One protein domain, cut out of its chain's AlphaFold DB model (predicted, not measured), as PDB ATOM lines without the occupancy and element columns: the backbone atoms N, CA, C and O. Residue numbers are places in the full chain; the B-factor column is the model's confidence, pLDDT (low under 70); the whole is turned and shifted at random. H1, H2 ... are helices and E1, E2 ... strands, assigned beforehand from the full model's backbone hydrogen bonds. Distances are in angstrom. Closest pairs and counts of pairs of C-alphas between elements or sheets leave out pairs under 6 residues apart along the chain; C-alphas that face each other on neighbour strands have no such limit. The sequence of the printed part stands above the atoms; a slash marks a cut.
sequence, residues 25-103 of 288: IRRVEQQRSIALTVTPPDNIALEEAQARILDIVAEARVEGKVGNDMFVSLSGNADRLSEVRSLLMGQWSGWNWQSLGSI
ATOM      1  N   ILE A  25     157.867 123.651  53.397       56.50
ATOM      2  CA  ILE A  25     156.924 122.523  53.385       56.50
ATOM      3  C   ILE A  25     156.474 122.324  51.942       56.50
ATOM      4  O   ILE A  25     155.508 122.940  51.488       56.50
ATOM      5  N   ARG A  26     157.156 121.436  51.223       60.88
ATOM      6  CA  ARG A  26     156.654 120.947  49.940       60.88
ATOM      7  C   ARG A  26     155.525 119.953  50.190       60.88
ATOM      8  O   ARG A  26     155.559 119.166  51.139       60.88
ATOM      9  N   ARG A  27     154.476 120.051  49.376       64.31
ATOM     10  CA  ARG A  27     153.359 119.108  49.385       64.31
ATOM     11  C   ARG A  27     153.144 118.553  47.994       64.31
ATOM     12  O   ARG A  27     153.170 119.300  47.022       64.31
ATOM     13  N   VAL A  28     152.899 117.253  47.924       66.62
ATOM     14  CA  VAL A  28     152.433 116.547  46.727       66.62
ATOM     15  C   VAL A  28     151.146 115.848  47.148       66.62
ATOM     16  O   VAL A  28     151.134 115.204  48.195       66.62
ATOM     17  N   GLU A  29     150.047 116.056  46.416       65.56
ATOM     18  CA  GLU A  29     148.724 115.491  46.752       65.56
ATOM     19  C   GLU A  29     148.295 115.748  48.218       65.56
ATOM     20  O   GLU A  29     147.858 114.857  48.939       65.56
ATOM     21  N   GLN A  30     148.473 116.987  48.699       72.69
ATOM     22  CA  GLN A  30     148.176 117.440  50.075       72.69
ATOM     23  C   GLN A  30     149.005 116.804  51.211       72.69
ATOM     24  O   GLN A  30     148.925 117.284  52.348       72.69
ATOM     25  N   GLN A  31     149.866 115.825  50.939       74.00
ATOM     26  CA  GLN A  31     150.758 115.218  51.931       74.00
ATOM     27  C   GLN A  31     152.091 115.971  52.021       74.00
ATOM     28  O   GLN A  31     152.529 116.584  51.050       74.00
ATOM     29  N   ARG A  32     152.736 115.967  53.200       75.25
ATOM     30  CA  ARG A  32     154.085 116.543  53.366       75.25
ATOM     31  C   ARG A  32     155.062 115.717  52.534       75.25
ATOM     32  O   ARG A  32     155.109 114.505  52.706       75.25
ATOM     33  N   SER A  33     155.829 116.365  51.666       76.94
ATOM     34  CA  SER A  33     156.771 115.695  50.775       76.94
ATOM     35  C   SER A  33     158.192 116.219  50.955       76.94
ATOM     36  O   SER A  33     158.420 117.387  51.273       76.94
ATOM     37  N   ILE A  34     159.156 115.330  50.728       76.94
ATOM     38  CA  ILE A  34     160.573 115.658  50.600       76.94
ATOM     39  C   ILE A  34     160.964 115.279  49.174       76.94
ATOM     40  O   ILE A  34     160.801 114.130  48.772       76.94
ATOM     41  N   ALA A  35     161.431 116.254  48.395       73.06
ATOM     42  CA  ALA A  35     161.858 116.033  47.020       73.06
ATOM     43  C   ALA A  35     163.377 115.841  46.980       73.06
ATOM     44  O   ALA A  35     164.127 116.751  47.332       73.06
ATOM     45  N   LEU A  36     163.822 114.669  46.529       74.75
ATOM     46  CA  LEU A  36     165.231 114.372  46.286       74.75
ATOM     47  C   LEU A  36     165.476 114.420  44.777       74.75
ATOM     48  O   LEU A  36     164.849 113.682  44.022       74.75
ATOM     49  N   THR A  37     166.357 115.316  44.330       73.81
ATOM     50  CA  THR A  37     166.747 115.403  42.915       73.81
ATOM     51  C   THR A  37     168.026 114.607  42.719       73.81
ATOM     52  O   THR A  37     169.042 114.916  43.339       73.81
ATOM     53  N   VAL A  38     167.970 113.582  41.872       74.50
ATOM     54  CA  VAL A  38     169.115 112.726  41.555       74.50
ATOM     55  C   VAL A  38     169.433 112.884  40.076       74.50
ATOM     56  O   VAL A  38     168.582 112.631  39.227       74.50
ATOM     57  N   THR A  39     170.660 113.300  39.773       75.81
ATOM     58  CA  THR A  39     171.182 113.331  38.406       75.81
ATOM     59  C   THR A  39     172.076 112.106  38.223       75.81
ATOM     60  O   THR A  39     173.140 112.051  38.846       75.81
ATOM     61  N   PRO A  40     171.647 111.089  37.453       71.38
ATOM     62  CA  PRO A  40     172.472 109.915  37.209       71.38
ATOM     63  C   PRO A  40     173.696 110.281  36.350       71.38
ATOM     64  O   PRO A  40     173.595 111.177  35.513       71.38
ATOM     65  N   PRO A  41     174.845 109.611  36.546       74.25
ATOM     66  CA  PRO A  41     176.014 109.780  35.684       74.25
ATOM     67  C   PRO A  41     175.752 109.278  34.251       74.25
ATOM     68  O   PRO A  41     174.996 108.331  34.046       74.25
ATOM     69  N   ASP A  42     176.429 109.864  33.259       67.62
ATOM     70  CA  ASP A  42     176.178 109.626  31.820       67.62
ATOM     71  C   ASP A  42     176.431 108.176  31.352       67.62
ATOM     72  O   ASP A  42     176.030 107.772  30.260       67.62
ATOM     73  N   ASN A  43     177.112 107.374  32.172       70.75
ATOM     74  CA  ASN A  43     177.480 105.995  31.857       70.75
ATOM     75  C   ASN A  43     176.409 104.956  32.222       70.75
ATOM     76  O   ASN A  43     176.548 103.801  31.812       70.75
ATOM     77  N   ILE A  44     175.377 105.330  32.982       71.31
ATOM     78  CA  ILE A  44     174.289 104.422  33.356       71.31
ATOM     79  C   ILE A  44     173.021 104.754  32.576       71.31
ATOM     80  O   ILE A  44     172.684 105.914  32.336       71.31
ATOM     81  N   ALA A  45     172.297 103.712  32.169       69.81
ATOM     82  CA  ALA A  45     170.963 103.899  31.625       69.81
ATOM     83  C   ALA A  45     170.044 104.420  32.733       69.81
ATOM     84  O   ALA A  45     170.098 103.956  33.874       69.81
ATOM     85  N   LEU A  46     169.163 105.353  32.388       70.50
ATOM     86  CA  LEU A  46     168.215 105.942  33.334       70.50
ATOM     87  C   LEU A  46     167.337 104.881  34.023       70.50
ATOM     88  O   LEU A  46     167.019 105.012  35.198       70.50
ATOM     89  N   GLU A  47     167.014 103.801  33.313       65.75
ATOM     90  CA  GLU A  47     166.260 102.648  33.819       65.75
ATOM     91  C   GLU A  47     167.049 101.852  34.871       65.75
ATOM     92  O   GLU A  47     166.503 101.484  35.906       65.75
ATOM     93  N   GLU A  48     168.356 101.660  34.664       72.75
ATOM     94  CA  GLU A  48     169.230 101.034  35.665       72.75
ATOM     95  C   GLU A  48     169.370 101.930  36.902       72.75
ATOM     96  O   GLU A  48     169.347 101.445  38.033       72.75
ATOM     97  N   ALA A  49     169.454 103.250  36.703       76.12
ATOM     98  CA  ALA A  49     169.459 104.213  37.797       76.12
ATOM     99  C   ALA A  49     168.145 104.163  38.599       76.12
ATOM    100  O   ALA A  49     168.181 104.123  39.826       76.12
ATOM    101  N   GLN A  50     166.995 104.116  37.918       76.69
ATOM    102  CA  GLN A  50     165.681 103.982  38.552       76.69
ATOM    103  C   GLN A  50     165.550 102.665  39.320       76.69
ATOM    104  O   GLN A  50     165.131 102.688  40.476       76.69
ATOM    105  N   ALA A  51     165.943 101.540  38.715       79.94
ATOM    106  CA  ALA A  51     165.911 100.230  39.358       79.94
ATOM    107  C   ALA A  51     166.767 100.214  40.632       79.94
ATOM    108  O   ALA A  51     166.272  99.844  41.691       79.94
ATOM    109  N   ARG A  52     168.000 100.739  40.572       82.50
ATOM    110  CA  ARG A  52     168.865 100.871  41.758       82.50
ATOM    111  C   ARG A  52     168.248 101.744  42.844       82.50
ATOM    112  O   ARG A  52     168.364 101.414  44.017       82.50
ATOM    113  N   ILE A  53     167.613 102.860  42.483       83.56
ATOM    114  CA  ILE A  53     166.953 103.727  43.468       83.56
ATOM    115  C   ILE A  53     165.781 102.989  44.124       83.56
ATOM    116  O   ILE A  53     165.636 103.052  45.343       83.56
ATOM    117  N   LEU A  54     164.965 102.275  43.344       82.94
ATOM    118  CA  LEU A  54     163.853 101.481  43.869       82.94
ATOM    119  C   LEU A  54     164.335 100.351  44.784       82.94
ATOM    120  O   LEU A  54     163.733 100.153  45.838       82.94
ATOM    121  N   ASP A  55     165.434  99.683  44.437       84.94
ATOM    122  CA  ASP A  55     166.051  98.652  45.274       84.94
ATOM    123  C   ASP A  55     166.557  99.236  46.599       84.94
ATOM    124  O   ASP A  55     166.224  98.717  47.663       84.94
ATOM    125  N   ILE A  56     167.256 100.377  46.571       84.56
ATOM    126  CA  ILE A  56     167.714 101.072  47.789       84.56
ATOM    127  C   ILE A  56     166.524 101.477  48.672       84.56
ATOM    128  O   ILE A  56     166.576 101.362  49.897       84.56
ATOM    129  N   VAL A  57     165.432 101.957  48.069       84.19
ATOM    130  CA  VAL A  57     164.206 102.315  48.799       84.19
ATOM    131  C   VAL A  57     163.547 101.074  49.405       84.19
ATOM    132  O   VAL A  57     163.062 101.133  50.539       84.19
ATOM    133  N   ALA A  58     163.537  99.951  48.684       83.50
ATOM    134  CA  ALA A  58     163.015  98.685  49.178       83.50
ATOM    135  C   ALA A  58     163.848  98.158  50.359       83.50
ATOM    136  O   ALA A  58     163.273  97.811  51.392       83.50
ATOM    137  N   GLU A  59     165.179  98.183  50.264       84.00
ATOM    138  CA  GLU A  59     166.094  97.822  51.357       84.00
ATOM    139  C   GLU A  59     165.893  98.724  52.582       84.00
ATOM    140  O   GLU A  59     165.713  98.235  53.700       84.00
ATOM    141  N   ALA A  60     165.808 100.043  52.385       82.31
ATOM    142  CA  ALA A  60     165.570 100.995  53.469       82.31
ATOM    143  C   ALA A  60     164.201 100.800  54.153       82.31
ATOM    144  O   ALA A  60     164.048 101.104  55.342       82.31
ATOM    145  N   ARG A  61     163.201 100.285  53.426       82.12
ATOM    146  CA  ARG A  61     161.897  99.909  53.989       82.12
ATOM    147  C   ARG A  61     161.987  98.631  54.825       82.12
ATOM    148  O   ARG A  61     161.380  98.582  55.891       82.12
ATOM    149  N   VAL A  62     162.773  97.640  54.401       82.56
ATOM    150  CA  VAL A  62     163.016  96.408  55.178       82.56
ATOM    151  C   VAL A  62     163.786  96.703  56.470       82.56
ATOM    152  O   VAL A  62     163.455  96.159  57.519       82.56
ATOM    153  N   GLU A  63     164.759  97.615  56.429       84.25
ATOM    154  CA  GLU A  63     165.517  98.051  57.611       84.25
ATOM    155  C   GLU A  63     164.718  98.960  58.569       84.25
ATOM    156  O   GLU A  63     165.239  99.384  59.600       84.25
ATOM    157  N   GLY A  64     163.463  99.294  58.241       77.75
ATOM    158  CA  GLY A  64     162.606 100.151  59.065       77.75
ATOM    159  C   GLY A  64     162.992 101.636  59.058       77.75
ATOM    160  O   GLY A  64     162.449 102.413  59.842       77.75
ATOM    161  N   LYS A  65     163.903 102.056  58.169       78.44
ATOM    162  CA  LYS A  65     164.288 103.468  57.979       78.44
ATOM    163  C   LYS A  65     163.218 104.257  57.220       78.44
ATOM    164  O   LYS A  65     163.131 105.474  57.363       78.44
ATOM    165  N   VAL A  66     162.391 103.566  56.433       75.50
ATOM    166  CA  VAL A  66     161.226 104.123  55.733       75.50
ATOM    167  C   VAL A  66     159.955 103.556  56.366       75.50
ATOM    168  O   VAL A  66     159.661 102.375  56.205       75.50
ATOM    169  N   GLY A  67     159.195 104.390  57.084       72.69
ATOM    170  CA  GLY A  67     157.919 103.985  57.682       72.69
ATOM    171  C   GLY A  67     156.887 103.549  56.633       72.69
ATOM    172  O   GLY A  67     156.884 104.057  55.511       72.69
ATOM    173  N   ASN A  68     155.984 102.636  57.007       70.75
ATOM    174  CA  ASN A  68     154.944 102.104  56.110       70.75
ATOM    175  C   ASN A  68     153.995 103.182  55.554       70.75
ATOM    176  O   ASN A  68     153.432 102.993  54.481       70.75
ATOM    177  N   ASP A  69     153.873 104.319  56.243       73.62
ATOM    178  CA  ASP A  69     153.042 105.455  55.832       73.62
ATOM    179  C   ASP A  69     153.749 106.408  54.846       73.62
ATOM    180  O   ASP A  69     153.150 107.378  54.380       73.62
ATOM    181  N   MET A  70     155.031 106.171  54.529       73.81
ATOM    182  CA  MET A  70     155.771 106.976  53.554       73.81
ATOM    183  C   MET A  70     155.638 106.393  52.146       73.81
ATOM    184  O   MET A  70     156.166 105.320  51.829       73.81
ATOM    185  N   PHE A  71     154.967 107.152  51.282       74.00
ATOM    186  CA  PHE A  71     154.866 106.879  49.854       74.00
ATOM    187  C   PHE A  71     156.069 107.477  49.129       74.00
ATOM    188  O   PHE A  71     156.311 108.681  49.190       74.00
ATOM    189  N   VAL A  72     156.822 106.626  48.434       78.19
ATOM    190  CA  VAL A  72     157.917 107.052  47.563       78.19
ATOM    191  C   VAL A  72     157.421 106.948  46.131       78.19
ATOM    192  O   VAL A  72     157.078 105.859  45.674       78.19
ATOM    193  N   SER A  73     157.368 108.080  45.437       72.19
ATOM    194  CA  SER A  73     157.137 108.138  43.998       72.19
ATOM    195  C   SER A  73     158.357 108.746  43.317       72.19
ATOM    196  O   SER A  73     158.927 109.737  43.776       72.19
ATOM    197  N   LEU A  74     158.772 108.128  42.217       71.56
ATOM    198  CA  LEU A  74     159.679 108.747  41.260       71.56
ATOM    199  C   LEU A  74     158.821 109.632  40.343       71.56
ATOM    200  O   LEU A  74     157.681 109.283  40.036       71.56
ATOM    201  N   SER A  75     159.315 110.824  40.011       63.50
ATOM    202  CA  SER A  75     158.662 111.716  39.048       63.50
ATOM    203  C   SER A  75     159.716 112.448  38.219       63.50
ATOM    204  O   SER A  75     160.735 112.888  38.755       63.50
ATOM    205  N   GLY A  76     159.493 112.583  36.907       65.69
ATOM    206  CA  GLY A  76     160.385 113.329  36.012       65.69
ATOM    207  C   GLY A  76     160.260 112.952  34.532       65.69
ATOM    208  O   GLY A  76     159.373 112.201  34.131       65.69
ATOM    209  N   ASN A  77     161.182 113.459  33.701       57.44
ATOM    210  CA  ASN A  77     161.268 113.114  32.268       57.44
ATOM    211  C   ASN A  77     161.562 111.619  32.034       57.44
ATOM    212  O   ASN A  77     161.196 111.078  30.994       57.44
ATOM    213  N   ALA A  78     162.175 110.962  33.021       54.28
ATOM    214  CA  ALA A  78     162.474 109.536  33.031       54.28
ATOM    215  C   ALA A  78     161.218 108.655  32.964       54.28
ATOM    216  O   ALA A  78     161.169 107.718  32.172       54.28
ATOM    217  N   ASP A  79     160.182 109.004  33.732       54.81
ATOM    218  CA  ASP A  79     158.947 108.212  33.807       54.81
ATOM    219  C   ASP A  79     158.105 108.340  32.543       54.81
ATOM    220  O   ASP A  79     157.521 107.371  32.081       54.81
ATOM    221  N   ARG A  80     158.105 109.516  31.905       61.81
ATOM    222  CA  ARG A  80     157.462 109.681  30.593       61.81
ATOM    223  C   ARG A  80     158.203 108.917  29.500       61.81
ATOM    224  O   ARG A  80     157.576 108.440  28.561       61.81
ATOM    225  N   LEU A  81     159.528 108.792  29.605       61.59
ATOM    226  CA  LEU A  81     160.333 108.017  28.663       61.59
ATOM    227  C   LEU A  81     160.063 106.516  28.813       61.59
ATOM    228  O   LEU A  81     159.855 105.841  27.806       61.59
ATOM    229  N   SER A  82     160.030 106.003  30.048       65.12
ATOM    230  CA  SER A  82     159.732 104.595  30.333       65.12
ATOM    231  C   SER A  82     158.275 104.244  30.008       65.12
ATOM    232  O   SER A  82     158.018 103.211  29.386       65.12
ATOM    233  N   GLU A  83     157.332 105.143  30.297       68.75
ATOM    234  CA  GLU A  83     155.930 105.023  29.898       68.75
ATOM    235  C   GLU A  83     155.796 104.989  28.370       68.75
ATOM    236  O   GLU A  83     155.263 104.027  27.816       68.75
ATOM    237  N   VAL A  84     156.349 105.967  27.646       69.75
ATOM    238  CA  VAL A  84     156.271 105.989  26.178       69.75
ATOM    239  C   VAL A  84     156.983 104.783  25.557       69.75
ATOM    240  O   VAL A  84     156.441 104.187  24.627       69.75
ATOM    241  N   ARG A  85     158.134 104.362  26.092       71.56
ATOM    242  CA  ARG A  85     158.826 103.125  25.695       71.56
ATOM    243  C   ARG A  85     157.923 101.906  25.864       71.56
ATOM    244  O   ARG A  85     157.782 101.128  24.925       71.56
ATOM    245  N   SER A  86     157.294 101.748  27.028       69.06
ATOM    246  CA  SER A  86     156.404 100.617  27.309       69.06
ATOM    247  C   SER A  86     155.164 100.607  26.410       69.06
ATOM    248  O   SER A  86     154.748  99.545  25.954       69.06
ATOM    249  N   LEU A  87     154.632 101.779  26.054       76.31
ATOM    250  CA  LEU A  87     153.551 101.911  25.076       76.31
ATOM    251  C   LEU A  87     154.013 101.582  23.646       76.31
ATOM    252  O   LEU A  87     153.224 101.102  22.830       76.31
ATOM    253  N   LEU A  88     155.275 101.864  23.310       78.56
ATOM    254  CA  LEU A  88     155.837 101.599  21.985       78.56
ATOM    255  C   LEU A  88     156.200 100.123  21.788       78.56
ATOM    256  O   LEU A  88     155.804  99.558  20.772       78.56
ATOM    257  N   MET A  89     156.918  99.510  22.733       75.19
ATOM    258  CA  MET A  89     157.484  98.156  22.603       75.19
ATOM    259  C   MET A  89     156.718  97.065  23.367       75.19
ATOM    260  O   MET A  89     156.942  95.882  23.121       75.19
ATOM    261  N   GLY A  90     155.808  97.437  24.270       77.62
ATOM    262  CA  GLY A  90     155.202  96.508  25.225       77.62
ATOM    263  C   GLY A  90     156.126  96.216  26.412       77.62
ATOM    264  O   GLY A  90     157.312  96.553  26.406       77.62
ATOM    265  N   GLN A  91     155.580  95.594  27.456       75.31
ATOM    266  CA  GLN A  91     156.341  95.166  28.631       75.31
ATOM    267  C   GLN A  91     156.554  93.656  28.578       75.31
ATOM    268  O   GLN A  91     155.646  92.868  28.843       75.31
ATOM    269  N   TRP A  92     157.775  93.232  28.256       73.38
ATOM    270  CA  TRP A  92     158.126  91.819  28.320       73.38
ATOM    271  C   TRP A  92     158.669  91.470  29.709       73.38
ATOM    272  O   TRP A  92     159.817  91.764  30.027       73.38
ATOM    273  N   SER A  93     157.829  90.850  30.541       73.69
ATOM    274  CA  SER A  93     158.188  90.370  31.890       73.69
ATOM    275  C   SER A  93     158.360  88.846  31.969       73.69
ATOM    276  O   SER A  93     158.686  88.311  33.025       73.69
ATOM    277  N   GLY A  94     158.139  88.129  30.861       76.56
ATOM    278  CA  GLY A  94     158.258  86.675  30.763       76.56
ATOM    279  C   GLY A  94     157.228  86.064  29.810       76.56
ATOM    280  O   GLY A  94     156.469  86.769  29.145       76.56
ATOM    281  N   TRP A  95     157.172  84.732  29.755       77.69
ATOM    282  CA  TRP A  95     156.175  83.975  28.984       77.69
ATOM    283  C   TRP A  95     154.820  83.914  29.712       77.69
ATOM    284  O   TRP A  95     154.298  82.839  29.995       77.69
ATOM    285  N   ASN A  96     154.261  85.072  30.069       85.94
ATOM    286  CA  ASN A  96     152.941  85.196  30.693       85.94
ATOM    287  C   ASN A  96     151.932  85.849  29.727       85.94
ATOM    288  O   ASN A  96     152.295  86.563  28.785       85.94
ATOM    289  N   TRP A  97     150.639  85.592  29.953       80.56
ATOM    290  CA  TRP A  97     149.566  86.106  29.092       80.56
ATOM    291  C   TRP A  97     149.489  87.641  29.122       80.56
ATOM    292  O   TRP A  97     149.148  88.275  28.128       80.56
ATOM    293  N   GLN A  98     149.881  88.246  30.246       80.94
ATOM    294  CA  GLN A  98     149.960  89.692  30.432       80.94
ATOM    295  C   GLN A  98     151.039  90.331  29.546       80.94
ATOM    296  O   GLN A  98     150.756  91.332  28.891       80.94
ATOM    297  N   SER A  99     152.242  89.748  29.457       80.06
ATOM    298  CA  SER A  99     153.299  90.263  28.570       80.06
ATOM    299  C   SER A  99     152.890  90.130  27.112       80.06
ATOM    300  O   SER A  99     153.057  91.082  26.354       80.06
ATOM    301  N   LEU A 100     152.291  88.996  26.729       80.19
ATOM    302  CA  LEU A 100     151.750  88.803  25.380       80.19
ATOM    303  C   LEU A 100     150.693  89.860  25.040       80.19
ATOM    304  O   LEU A 100     150.776  90.479  23.983       80.19
ATOM    305  N   GLY A 101     149.752  90.120  25.953       81.06
ATOM    306  CA  GLY A 101     148.760  91.183  25.796       81.06
ATOM    307  C   GLY A 101     149.395  92.570  25.670       81.06
ATOM    308  O   GLY A 101     148.988  93.356  24.820       81.06
ATOM    309  N   SER A 102     150.437  92.859  26.456       82.62
ATOM    310  CA  SER A 102     151.136  94.149  26.403       82.62
ATOM    311  C   SER A 102     151.896  94.367  25.089       82.62
ATOM    312  O   SER A 102     151.871  95.466  24.543       82.62
ATOM    313  N   ILE A 103     152.527  93.320  24.544       82.31
ATOM    314  CA  ILE A 103     153.225  93.374  23.254       82.31
ATOM    315  C   ILE A 103     152.202  93.482  22.127       82.31
ATOM    316  O   ILE A 103     152.380  94.297  21.226       82.31
TER     317      ILE A 103
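This is residues 25 to 103 of the 288 residues of the protein "Multidrug resistance protein MdtC" of Gimesia chilikensis (UniProt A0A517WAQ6). Two helices, H1 and H2, meet near their first residues and make an open corner; a small strand hairpin, E1 and E2, lies well off to the side of H1, at one end of the whole, and the short helix H3 lies past the last residue of H2, at the other end. The stretch from 63 to 76 comes back from the far end of H1 to the corner, where H2 begins. The printed part has 79 residues, with two named strands and then three named helices in the order E1, E2, H1, H2, H3; the sheet, E1 - E2, is antiparallel, and the class is mostly helix. The whole is loose, with a radius of gyration of the C-alphas of 15.5 A and spans of 42 by 28 by 27 A.

Start at the sheet: find C-alpha 26 at (156.654, 120.947, 49.940), where E1, residues 26 to 28, begins. E2 follows as residues 31 to 33. Next look for C-alpha 46 at (168.215, 105.942, 33.334); from there H1, residues 46 to 62, runs 24.4 A to C-alpha 62. H2, residues 77 to 89, measures 18.2 A from first to last C-alpha. H3, residues 97 to 103, measures 10.0 A and ends at C-alpha 103, at (153.225, 93.374, 23.254).

E1 and E2 are a hairpin of antiparallel neighbours, their directions at 124 degrees. Look there for N 33 and O 26, 2.9 A apart, and N 31 and O 28, 3.1 A apart, both within hydrogen-bond range. E1 is apart from H1, H2 and H3, and E2 is apart from H2 and H3. H1 and H2 only just touch, with 3 pairs of C-alphas within 8 A, through residues 46 to 47 of H1 and residues 78 to 82 of H2. Their closest C-alphas are those of Leu 46 and Ala 78, 6.8 A apart. They run opposite ways at a steep tilt of 69.7 degrees, only just short of about perpendicular. H2 and H3 are close but not clearly touching; their closest C-alphas, those of Met 89 and Ile 103, are 6.4 A apart. Their lines are about perpendicular, at 77 degrees. H1 and H3 are apart. In H1, H2 and H3 every O i to N i+4 pair is within hydrogen-bond range.

The two C-alphas farthest apart are those of Ile 25 and Trp 95, at 45.6 A. The printed part has no cut. The links E2 to H1, of 12 residues, and H1 to H2, of 14 residues, are long; H2 to H3 is short and E1 to E2 tight. Mean pLDDT of the printed part is 74.0; read the B-factor column at residues 25 to 29, 42, 45, 47, 75 to 84 and 86 to find values under 70.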